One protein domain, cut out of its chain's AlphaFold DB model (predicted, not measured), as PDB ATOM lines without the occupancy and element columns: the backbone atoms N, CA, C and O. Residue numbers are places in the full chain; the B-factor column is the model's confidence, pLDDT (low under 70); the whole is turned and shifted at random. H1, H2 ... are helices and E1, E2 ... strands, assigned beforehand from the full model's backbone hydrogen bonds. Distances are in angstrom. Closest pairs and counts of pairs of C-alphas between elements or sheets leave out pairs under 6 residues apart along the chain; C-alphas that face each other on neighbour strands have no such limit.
ATOM      1  N   GLU A   7     340.570 223.006 401.816       86.12
ATOM      2  CA  GLU A   7     339.355 222.196 401.770       86.12
ATOM      3  C   GLU A   7     338.131 222.929 402.328       86.12
ATOM      4  O   GLU A   7     337.005 222.606 401.939       86.12
ATOM      5  N   ASP A   8     338.341 223.935 403.180       85.44
ATOM      6  CA  ASP A   8     337.270 224.736 403.780       85.44
ATOM      7  C   ASP A   8     336.840 225.892 402.858       85.44
ATOM      8  O   ASP A   8     335.727 226.409 402.962       85.44
ATOM      9  N   VAL A   9     337.695 226.260 401.897       84.69
ATOM     10  CA  VAL A   9     337.416 227.281 400.879       84.69
ATOM     11  C   VAL A   9     336.279 226.804 399.963       84.69
ATOM     12  O   VAL A   9     336.251 225.634 399.588       84.69
ATOM     13  N   PRO A  10     335.346 227.657 399.516       83.25
ATOM     14  CA  PRO A  10     334.338 227.289 398.531       83.25
ATOM     15  C   PRO A  10     334.962 226.771 397.220       83.25
ATOM     16  O   PRO A  10     335.938 227.357 396.751       83.25
ATOM     17  N   PRO A  11     334.413 225.720 396.576       81.12
ATOM     18  CA  PRO A  11     335.009 225.106 395.381       81.12
ATOM     19  C   PRO A  11     335.325 226.089 394.245       81.12
ATOM     20  O   PRO A  11     336.323 225.928 393.548       81.12
ATOM     21  N   GLN A  12     334.517 227.141 394.088       82.12
ATOM     22  CA  GLN A  12     334.723 228.194 393.089       82.12
ATOM     23  C   GLN A  12     335.986 229.046 393.311       82.12
ATOM     24  O   GLN A  12     336.407 229.744 392.394       82.12
ATOM     25  N   PHE A  13     336.585 228.995 394.505       84.94
ATOM     26  CA  PHE A  13     337.809 229.713 394.870       84.94
ATOM     27  C   PHE A  13     338.975 228.765 395.198       84.94
ATOM     28  O   PHE A  13     340.008 229.223 395.675       84.94
ATOM     29  N   ARG A  14     338.830 227.453 394.956       85.31
ATOM     30  CA  ARG A  14     339.930 226.479 395.109       85.31
ATOM     31  C   ARG A  14     340.791 226.379 393.863       85.31
ATOM     32  O   ARG A  14     341.993 226.179 393.967       85.31
ATOM     33  N   SER A  15     340.180 226.516 392.690       85.38
ATOM     34  CA  SER A  15     340.880 226.456 391.412       85.38
ATOM     35  C   SER A  15     340.209 227.348 390.378       85.38
ATOM     36  O   SER A  15     338.980 227.465 390.318       85.38
ATOM     37  N   LEU A  16     341.027 228.002 389.557       86.38
ATOM     38  CA  LEU A  16     340.582 228.947 388.540       86.38
ATOM     39  C   LEU A  16     341.182 228.593 387.190       86.38
ATOM     40  O   LEU A  16     342.357 228.250 387.092       86.38
ATOM     41  N   ALA A  17     340.389 228.748 386.134       82.00
ATOM     42  CA  ALA A  17     340.919 228.695 384.781       82.00
ATOM     43  C   ALA A  17     341.817 229.905 384.498       82.00
ATOM     44  O   ALA A  17     341.547 231.005 385.001       82.00
ATOM     45  N   SER A  18     342.848 229.711 383.675       71.69
ATOM     46  CA  SER A  18     343.768 230.775 383.245       71.69
ATOM     47  C   SER A  18     343.043 231.920 382.524       71.69
ATOM     48  O   SER A  18     343.437 233.075 382.662       71.69
ATOM     49  N   GLN A  19     341.933 231.622 381.838       69.69
ATOM     50  CA  GLN A  19     341.066 232.595 381.169       69.69
ATOM     51  C   GLN A  19     339.582 232.435 381.560       69.69
ATOM     52  O   GLN A  19     339.165 231.371 382.037       69.69
ATOM     53  N   PRO A  20     338.746 233.484 381.404       65.31
ATOM     54  CA  PRO A  20     337.298 233.371 381.574       65.31
ATOM     55  C   PRO A  20     336.710 232.285 380.657       65.31
ATOM     56  O   PRO A  20     336.961 232.290 379.461       65.31
ATOM     57  N   GLY A  21     335.949 231.339 381.215       65.25
ATOM     58  CA  GLY A  21     335.323 230.253 380.443       65.25
ATOM     59  C   GLY A  21     336.237 229.078 380.059       65.25
ATOM     60  O   GLY A  21     335.753 228.121 379.459       65.25
ATOM     61  N   GLY A  22     337.526 229.106 380.421       73.00
ATOM     62  CA  GLY A  22     338.454 227.999 380.165       73.00
ATOM     63  C   GLY A  22     338.097 226.722 380.940       73.00
ATOM     64  O   GLY A  22     337.613 226.787 382.073       73.00
ATOM     65  N   LYS A  23     338.340 225.555 380.330       69.06
ATOM     66  CA  LYS A  23     338.073 224.239 380.944       69.06
ATOM     67  C   LYS A  23     339.188 223.791 381.894       69.06
ATOM     68  O   LYS A  23     338.898 223.136 382.893       69.06
ATOM     69  N   ASP A  24     340.424 224.199 381.620       77.00
ATOM     70  CA  ASP A  24     341.596 223.812 382.402       77.00
ATOM     71  C   ASP A  24     341.755 224.724 383.617       77.00
ATOM     72  O   ASP A  24     342.026 225.920 383.484       77.00
ATOM     73  N   LYS A  25     341.542 224.160 384.811       83.44
ATOM     74  CA  LYS A  25     341.633 224.875 386.087       83.44
ATOM     75  C   LYS A  25     342.975 224.622 386.756       83.44
ATOM     76  O   LYS A  25     343.452 223.494 386.801       83.44
ATOM     77  N   ILE A  26     343.540 225.685 387.309       87.62
ATOM     78  CA  ILE A  26     344.789 225.679 388.058       87.62
ATOM     79  C   ILE A  26     344.453 225.927 389.522       87.62
ATOM     80  O   ILE A  26     343.729 226.878 389.840       87.62
ATOM     81  N   ASP A  27     344.976 225.072 390.393       89.81
ATOM     82  CA  ASP A  27     344.736 225.145 391.829       89.81
ATOM     83  C   ASP A  27     345.366 226.398 392.444       89.81
ATOM     84  O   ASP A  27     346.468 226.828 392.085       89.81
ATOM     85  N   LEU A  28     344.632 226.998 393.376       88.56
ATOM     86  CA  LEU A  28     345.058 228.150 394.150       88.56
ATOM     87  C   LEU A  28     345.685 227.701 395.464       88.56
ATOM     88  O   LEU A  28     345.277 226.718 396.082       88.56
ATOM     89  N   THR A  29     346.661 228.470 395.932       90.62
ATOM     90  CA  THR A  29     347.158 228.330 397.304       90.62
ATOM     91  C   THR A  29     346.112 228.825 398.308       90.62
ATOM     92  O   THR A  29     345.244 229.636 397.974       90.62
ATOM     93  N   LEU A  30     346.213 228.386 399.567       87.12
ATOM     94  CA  LEU A  30     345.317 228.832 400.641       87.12
ATOM     95  C   LEU A  30     345.307 230.360 400.799       87.12
ATOM     96  O   LEU A  30     344.261 230.965 401.018       87.12
ATOM     97  N   GLU A  31     346.468 230.993 400.647       85.94
ATOM     98  CA  GLU A  31     346.604 232.445 400.743       85.94
ATOM     99  C   GLU A  31     345.852 233.166 399.615       85.94
ATOM    100  O   GLU A  31     345.088 234.096 399.878       85.94
ATOM    101  N   GLN A  32     345.981 232.674 398.380       90.25
ATOM    102  CA  GLN A  32     345.284 233.201 397.203       90.25
ATOM    103  C   GLN A  32     343.766 233.012 397.300       90.25
ATOM    104  O   GLN A  32     342.996 233.936 397.035       90.25
ATOM    105  N   ALA A  33     343.324 231.837 397.743       87.75
ATOM    106  CA  ALA A  33     341.919 231.556 398.002       87.75
ATOM    107  C   ALA A  33     341.326 232.494 399.070       87.75
ATOM    108  O   ALA A  33     340.233 233.042 398.897       87.75
ATOM    109  N   ASN A  34     342.070 232.740 400.150       87.88
ATOM    110  CA  ASN A  34     341.682 233.670 401.209       87.88
ATOM    111  C   ASN A  34     341.697 235.138 400.762       87.88
ATOM    112  O   ASN A  34     340.957 235.960 401.302       87.88
ATOM    113  N   GLU A  35     342.526 235.496 399.785       88.75
ATOM    114  CA  GLU A  35     342.510 236.817 399.158       88.75
ATOM    115  C   GLU A  35     341.224 237.031 398.342       88.75
ATOM    116  O   GLU A  35     340.554 238.051 398.508       88.75
ATOM    117  N   ILE A  36     340.807 236.032 397.554       88.44
ATOM    118  CA  ILE A  36     339.531 236.063 396.817       88.44
ATOM    119  C   ILE A  36     338.340 236.126 397.773       88.44
ATOM    120  O   ILE A  36     337.442 236.944 397.575       88.44
ATOM    121  N   ALA A  37     338.341 235.310 398.827       84.94
ATOM    122  CA  ALA A  37     337.266 235.289 399.814       84.94
ATOM    123  C   ALA A  37     337.099 236.646 400.522       84.94
ATOM    124  O   ALA A  37     335.978 237.121 400.680       84.94
ATOM    125  N   ARG A  38     338.208 237.318 400.866       86.50
ATOM    126  CA  ARG A  38     338.180 238.671 401.446       86.50
ATOM    127  C   ARG A  38     337.572 239.702 400.494       86.50
ATOM    128  O   ARG A  38     336.764 240.519 400.928       86.50
ATOM    129  N   MET A  39     337.929 239.653 399.208       87.94
ATOM    130  CA  MET A  39     337.334 240.534 398.196       87.94
ATOM    131  C   MET A  39     335.841 240.256 398.002       87.94
ATOM    132  O   MET A  39     335.054 241.188 397.892       87.94
ATOM    133  N   PHE A  40     335.445 238.984 397.984       86.44
ATOM    134  CA  PHE A  40     334.048 238.583 397.856       86.44
ATOM    135  C   PHE A  40     333.198 239.076 399.032       86.44
ATOM    136  O   PHE A  40     332.149 239.676 398.810       86.44
ATOM    137  N   ASP A  41     333.660 238.864 400.265       83.69
ATOM    138  CA  ASP A  41     332.940 239.279 401.471       83.69
ATOM    139  C   ASP A  41     332.765 240.805 401.528       83.69
ATOM    140  O   ASP A  41     331.694 241.279 401.899       83.69
ATOM    141  N   GLY A  42     333.771 241.574 401.095       82.81
ATOM    142  CA  GLY A  42     333.688 243.039 401.024       82.81
ATOM    143  C   GLY A  42     332.705 243.575 399.975       82.81
ATOM    144  O   GLY A  42     332.270 244.717 400.079       82.81
ATOM    145  N   LEU A  43     332.346 242.759 398.980       82.81
ATOM    146  CA  LEU A  43     331.389 243.096 397.917       82.81
ATOM    147  C   LEU A  43     329.989 242.519 398.178       82.81
ATOM    148  O   LEU A  43     329.040 242.796 397.443       82.81
ATOM    149  N   LYS A  44     329.847 241.665 399.194       78.44
ATOM    150  CA  LYS A  44     328.589 241.000 399.515       78.44
ATOM    151  C   LYS A  44     327.669 241.971 400.256       78.44
ATOM    152  O   LYS A  44     327.995 242.435 401.341       78.44
ATOM    153  N   GLY A  45     326.491 242.230 399.689       69.50
ATOM    154  CA  GLY A  45     325.489 243.129 400.279       69.50
ATOM    155  C   GLY A  45     325.593 244.588 399.827       69.50
ATOM    156  O   GLY A  45     324.855 245.424 400.338       69.50
ATOM    157  N   THR A  46     326.470 244.903 398.870       77.50
ATOM    158  CA  THR A  46     326.481 246.204 398.190       77.50
ATOM    159  C   THR A  46     325.327 246.274 397.181       77.50
ATOM    160  O   THR A  46     325.188 245.380 396.344       77.50
ATOM    161  N   GLU A  47     324.496 247.319 397.246       63.81
ATOM    162  CA  GLU A  47     323.404 247.526 396.282       63.81
ATOM    163  C   GLU A  47     323.947 247.704 394.854       63.81
ATOM    164  O   GLU A  47     324.936 248.401 394.632       63.81
ATOM    165  N   GLY A  48     323.301 247.054 393.878       72.31
ATOM    166  CA  GLY A  48     323.667 247.143 392.458       72.31
ATOM    167  C   GLY A  48     324.780 246.198 391.989       72.31
ATOM    168  O   GLY A  48     325.253 246.345 390.863       72.31
ATOM    169  N   ILE A  49     325.217 245.233 392.812       76.25
ATOM    170  CA  ILE A  49     326.199 244.213 392.411       76.25
ATOM    171  C   ILE A  49     325.530 242.844 392.239       76.25
ATOM    172  O   ILE A  49     325.286 242.130 393.210       76.25
ATOM    173  N   ASP A  50     325.333 242.435 390.985       73.38
ATOM    174  CA  ASP A  50     324.674 241.165 390.648       73.38
ATOM    175  C   ASP A  50     325.552 239.926 390.915       73.38
ATOM    176  O   ASP A  50     325.042 238.841 391.195       73.38
ATOM    177  N   SER A  51     326.887 240.051 390.840       82.56
ATOM    178  CA  SER A  51     327.808 238.923 391.070       82.56
ATOM    179  C   SER A  51     329.119 239.322 391.767       82.56
ATOM    180  O   SER A  51     330.165 239.476 391.125       82.56
ATOM    181  N   PRO A  52     329.115 239.420 393.108       81.62
ATOM    182  CA  PRO A  52     330.310 239.737 393.895       81.62
ATOM    183  C   PRO A  52     331.473 238.751 393.673       81.62
ATOM    184  O   PRO A  52     332.641 239.137 393.677       81.62
ATOM    185  N   ALA A  53     331.166 237.470 393.429       81.69
ATOM    186  CA  ALA A  53     332.171 236.424 393.215       81.69
ATOM    187  C   ALA A  53     332.909 236.591 391.881       81.69
ATOM    188  O   ALA A  53     334.128 236.428 391.826       81.69
ATOM    189  N   ALA A  54     332.192 236.959 390.814       80.94
ATOM    190  CA  ALA A  54     332.801 237.219 389.514       80.94
ATOM    191  C   ALA A  54     333.755 238.421 389.575       80.94
ATOM    192  O   ALA A  54     334.845 238.379 389.001       80.94
ATOM    193  N   ILE A  55     333.387 239.461 390.326       79.38
ATOM    194  CA  ILE A  55     334.218 240.656 390.517       79.38
ATOM    195  C   ILE A  55     335.473 240.320 391.334       79.38
ATOM    196  O   ILE A  55     336.576 240.689 390.931       79.38
ATOM    197  N   ALA A  56     335.339 239.560 392.426       83.81
ATOM    198  CA  ALA A  56     336.475 239.122 393.239       83.81
ATOM    199  C   ALA A  56     337.482 238.274 392.435       83.81
ATOM    200  O   ALA A  56     338.686 238.528 392.479       83.81
ATOM    201  N   ILE A  57     336.996 237.319 391.632       83.75
ATOM    202  CA  ILE A  57     337.838 236.496 390.745       83.75
ATOM    203  C   ILE A  57     338.501 237.352 389.656       83.75
ATOM    204  O   ILE A  57     339.670 237.146 389.323       83.75
ATOM    205  N   THR A  58     337.782 238.330 389.106       82.31
ATOM    206  CA  THR A  58     338.325 239.248 388.091       82.31
ATOM    207  C   THR A  58     339.457 240.096 388.665       82.31
ATOM    208  O   THR A  58     340.506 240.223 388.037       82.31
ATOM    209  N   ASN A  59     339.294 240.623 389.880       81.62
ATOM    210  CA  ASN A  59     340.344 241.383 390.556       81.62
ATOM    211  C   ASN A  59     341.560 240.511 390.893       81.62
ATOM    212  O   ASN A  59     342.692 240.946 390.700       81.62
ATOM    213  N   PHE A  60     341.351 239.259 391.302       87.25
ATOM    214  CA  PHE A  60     342.443 238.306 391.502       87.25
ATOM    215  C   PHE A  60     343.259 238.077 390.220       87.25
ATOM    216  O   PHE A  60     344.482 238.189 390.233       87.25
ATOM    217  N   ARG A  61     342.594 237.858 389.080       84.38
ATOM    218  CA  ARG A  61     343.255 237.670 387.774       84.38
ATOM    219  C   ARG A  61     344.029 238.896 387.278       84.38
ATOM    220  O   ARG A  61     344.924 238.755 386.452       84.38
ATOM    221  N   ARG A  62     343.721 240.093 387.785       81.06
ATOM    222  CA  ARG A  62     344.518 241.305 387.522       81.06
ATOM    223  C   ARG A  62     345.808 241.344 388.335       81.06
ATOM    224  O   ARG A  62     346.790 241.933 387.906       81.06
ATOM    225  N   MET A  63     345.816 240.732 389.515       81.88
ATOM    226  CA  MET A  63     346.979 240.730 390.407       81.88
ATOM    227  C   MET A  63     347.924 239.555 390.146       81.88
ATOM    228  O   MET A  63     349.114 239.652 390.447       81.88
ATOM    229  N   TYR A  64     347.409 238.466 389.577       86.06
ATOM    230  CA  TYR A  64     348.142 237.226 389.351       86.06
ATOM    231  C   TYR A  64     348.108 236.827 387.873       86.06
ATOM    232  O   TYR A  64     347.097 236.993 387.197       86.06
ATOM    233  N   LYS A  65     349.211 236.274 387.374       85.75
ATOM    234  CA  LYS A  65     349.311 235.631 386.057       85.75
ATOM    235  C   LYS A  65     349.647 234.159 386.223       85.75
ATOM    236  O   LYS A  65     350.134 233.746 387.272       85.75
ATOM    237  N   VAL A  66     349.383 233.369 385.192       84.75
ATOM    238  CA  VAL A  66     349.801 231.968 385.169       84.75
ATOM    239  C   VAL A  66     351.190 231.882 384.555       84.75
ATOM    240  O   VAL A  66     351.365 232.205 383.386       84.75
ATOM    241  N   GLU A  67     352.156 231.394 385.324       82.81
ATOM    242  CA  GLU A  67     353.493 231.056 384.840       82.81
ATOM    243  C   GLU A  67     353.837 229.638 385.278       82.81
ATOM    244  O   GLU A  67     353.618 229.262 386.431       82.81
ATOM    245  N   ASN A  68     354.342 228.822 384.348       81.38
ATOM    246  CA  ASN A  68     354.696 227.421 384.603       81.38
ATOM    247  C   ASN A  68     353.571 226.618 385.293       81.38
ATOM    248  O   ASN A  68     353.821 225.810 386.187       81.38
ATOM    249  N   GLY A  69     352.314 226.872 384.902       79.81
ATOM    250  CA  GLY A  69     351.139 226.184 385.447       79.81
ATOM    251  C   GLY A  69     350.759 226.586 386.877       79.81
ATOM    252  O   GLY A  69     349.998 225.863 387.513       79.81
ATOM    253  N   LYS A  70     351.269 227.709 387.399       84.25
ATOM    254  CA  LYS A  70     350.939 228.230 388.735       84.25
ATOM    255  C   LYS A  70     350.562 229.706 388.682       84.25
ATOM    256  O   LYS A  70     351.074 230.452 387.853       84.25
ATOM    257  N   TRP A  71     349.696 230.133 389.598       85.25
ATOM    258  CA  TRP A  71     349.366 231.547 389.771       85.25
ATOM    259  C   TRP A  71     350.495 232.270 390.506       85.25
ATOM    260  O   TRP A  71     350.739 232.015 391.685       85.25
ATOM    261  N   VAL A  72     351.160 233.186 389.810       86.31
ATOM    262  CA  VAL A  72     352.261 234.009 390.318       86.31
ATOM    263  C   VAL A  72     351.815 235.467 390.337       86.31
ATOM    264  O   VAL A  72     351.170 235.949 389.405       86.31
ATOM    265  N   LYS A  73     352.110 236.175 391.432       85.19
ATOM    266  CA  LYS A  73     351.761 237.591 391.573       85.19
ATOM    267  C   LYS A  73     352.567 238.403 390.562       85.19
ATOM    268  O   LYS A  73     353.782 238.252 390.494       85.19
ATOM    269  N   ARG A  74     351.902 239.258 389.789       82.62
ATOM    270  CA  ARG A  74     352.570 240.121 388.802       82.62
ATOM    271  C   ARG A  74     353.539 241.071 389.511       82.62
ATOM    272  O   ARG A  74     353.184 241.641 390.551       82.62
ATOM    273  N   SER A  75     354.738 241.251 388.956       72.19
ATOM    274  CA  SER A  75     355.687 242.270 389.434       72.19
ATOM    275  C   SER A  75     355.145 243.683 389.167       72.19
ATOM    276  O   SER A  75     354.286 243.857 388.307       72.19
ATOM    277  N   GLU A  76     355.587 244.709 389.904       58.28
ATOM    278  CA  GLU A  76     355.061 246.082 389.737       58.28
ATOM    279  C   GLU A  76     355.251 246.635 388.314       58.28
ATOM    280  O   GLU A  76     354.331 247.250 387.781       58.28
ATOM    281  N   ASN A  77     356.358 246.291 387.649       50.91
ATOM    282  CA  ASN A  77     356.607 246.655 386.248       50.91
ATOM    283  C   ASN A  77     355.716 245.876 385.258       50.91
ATOM    284  O   ASN A  77     355.351 246.395 384.209       50.91
ATOM    285  N   GLU A  78     355.316 244.642 385.576       54.06
ATOM    286  CA  GLU A  78     354.415 243.842 384.726       54.06
ATOM    287  C   GLU A  78     352.937 244.138 384.972       54.06
ATOM    288  O   GLU A  78     352.110 243.915 384.087       54.06
ATOM    289  N   LYS A  79     352.595 244.661 386.156       51.34
ATOM    290  CA  LYS A  79     351.300 245.308 386.366       51.34
ATOM    291  C   LYS A  79     351.167 246.477 385.386       51.34
ATOM    292  O   LYS A  79     350.118 246.585 384.778       51.34
ATOM    293  N   MET A  80     352.222 247.271 385.163       41.44
ATOM    294  CA  MET A  80     352.217 248.370 384.183       41.44
ATOM    295  C   MET A  80     352.131 247.893 382.720       41.44
ATOM    296  O   MET A  80     351.413 248.498 381.936       41.44
ATOM    297  N   ALA A  81     352.779 246.781 382.354       43.75
ATOM    298  CA  ALA A  81     352.835 246.321 380.958       43.75
ATOM    299  C   ALA A  81     351.521 245.712 380.412       43.75
ATOM    300  O   ALA A  81     351.244 245.831 379.226       43.75
ATOM    301  N   GLU A  82     350.677 245.092 381.249       42.97
ATOM    302  CA  GLU A  82     349.314 244.680 380.830       42.97
ATOM    303  C   GLU A  82     348.297 245.828 380.971       42.97
ATOM    304  O   GLU A  82     347.165 245.746 380.493       42.97
ATOM    305  N   PHE A  83     348.711 246.924 381.610       37.38
ATOM    306  CA  PHE A  83     347.951 248.160 381.608       37.38
ATOM    307  C   PHE A  83     348.053 248.878 380.247       37.38
ATOM    308  O   PHE A  83     347.080 249.524 379.883       37.38
ATOM    309  N   ASP A  84     349.084 248.661 379.420       37.00
ATOM    310  CA  ASP A  84     349.223 249.315 378.100       37.00
ATOM    311  C   ASP A  84     348.315 248.761 376.975       37.00
ATOM    312  O   ASP A  84     348.013 249.485 376.029       37.00
ATOM    313  N   GLU A  85     347.773 247.538 377.075       37.44
ATOM    314  CA  GLU A  85     346.810 247.019 376.074       37.44
ATOM    315  C   GLU A  85     345.332 247.267 376.438       37.44
ATOM    316  O   GLU A  85     344.440 247.048 375.616       37.44
TER     317      GLU A  85
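This is residues 7 to 85 of the 472 residues of an uncharacterized protein of Desulfobacterales bacterium CG23_combo_of_CG06-09_8_20_14_all_51_8 (UniProt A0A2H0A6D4). Two helices, H1 and H2, make a V, meeting toward the end of H1 and the beginning of H2 and spreading apart toward two small strand hairpins, E1 with E2 and E3 with E4. The short helix H3 lies beyond the second hairpin, near the end of H2, while residues 45 to 50 of the loop between H1 and H2 stick out at the other end. The printed part has 79 residues, with three named helices and four named strands in the order E1 E2 H1 H2 E3 E4 H3. Each hairpin is its own antiparallel sheet of two strands, and the class is mixed, helices and strands. The whole is compact, with a radius of gyration of the C-alphas of 13.0 A and spans of 34 by 30 by 23 A.

Begin at Glu 7 and go on to C-alpha 15 at (340.880, 226.456, 391.412), where E1 starts; it covers residues 15 to 17. E2 is residues 25 to 27. Find C-alpha 30 at (345.317, 228.832, 400.641); from there H1 runs to residue 43, 20.1 A from first to last C-alpha. H2, residues 52 to 63, is 17.1 A long. E3, residues 64 to 67, follows at once with 9.3 A, and E4, residues 70 to 73, measures 9.8 A. H3, residues 76 to 83, is 11.0 A long and ends at C-alpha 83, (347.951, 248.160, 381.608).

Look first at E1 and E2, a hairpin at 145 degrees, where N 16 and O 26 are within hydrogen-bond range at 2.9 A. H1 and H2 touch, their closest C-alphas being those of Met 39 and Ala 56, 5.2 A apart. They run opposite ways at a steep tilt of 50 degrees. E1 and H2 are only just apart, their closest C-alphas 8.3 A from each other. E3 and E4 form the other hairpin, at 136 degrees, with N 65 and O 72 at 2.8 A. The closest C-alphas of E2 and E4, those of Ile 26 and Lys 70, are 6.7 A apart. H3 and H2 are close but not clearly touching, with the C-alphas of Met 63 and Lys 79 closest at 7.5 A. In H1, H2 and H3 every O i to N i+4 pair is within hydrogen-bond range.

The two C-alphas farthest apart, those of Glu 47 and Asn 68, are 39.0 A from each other. The printed part has no cut, and no link is long. In the B-factor column you will find a mean pLDDT of the printed part of 77.3, with values under 70 at residues 19 to 21, 23, 45, 47 and 76 to 85; the mean over H3 is 48.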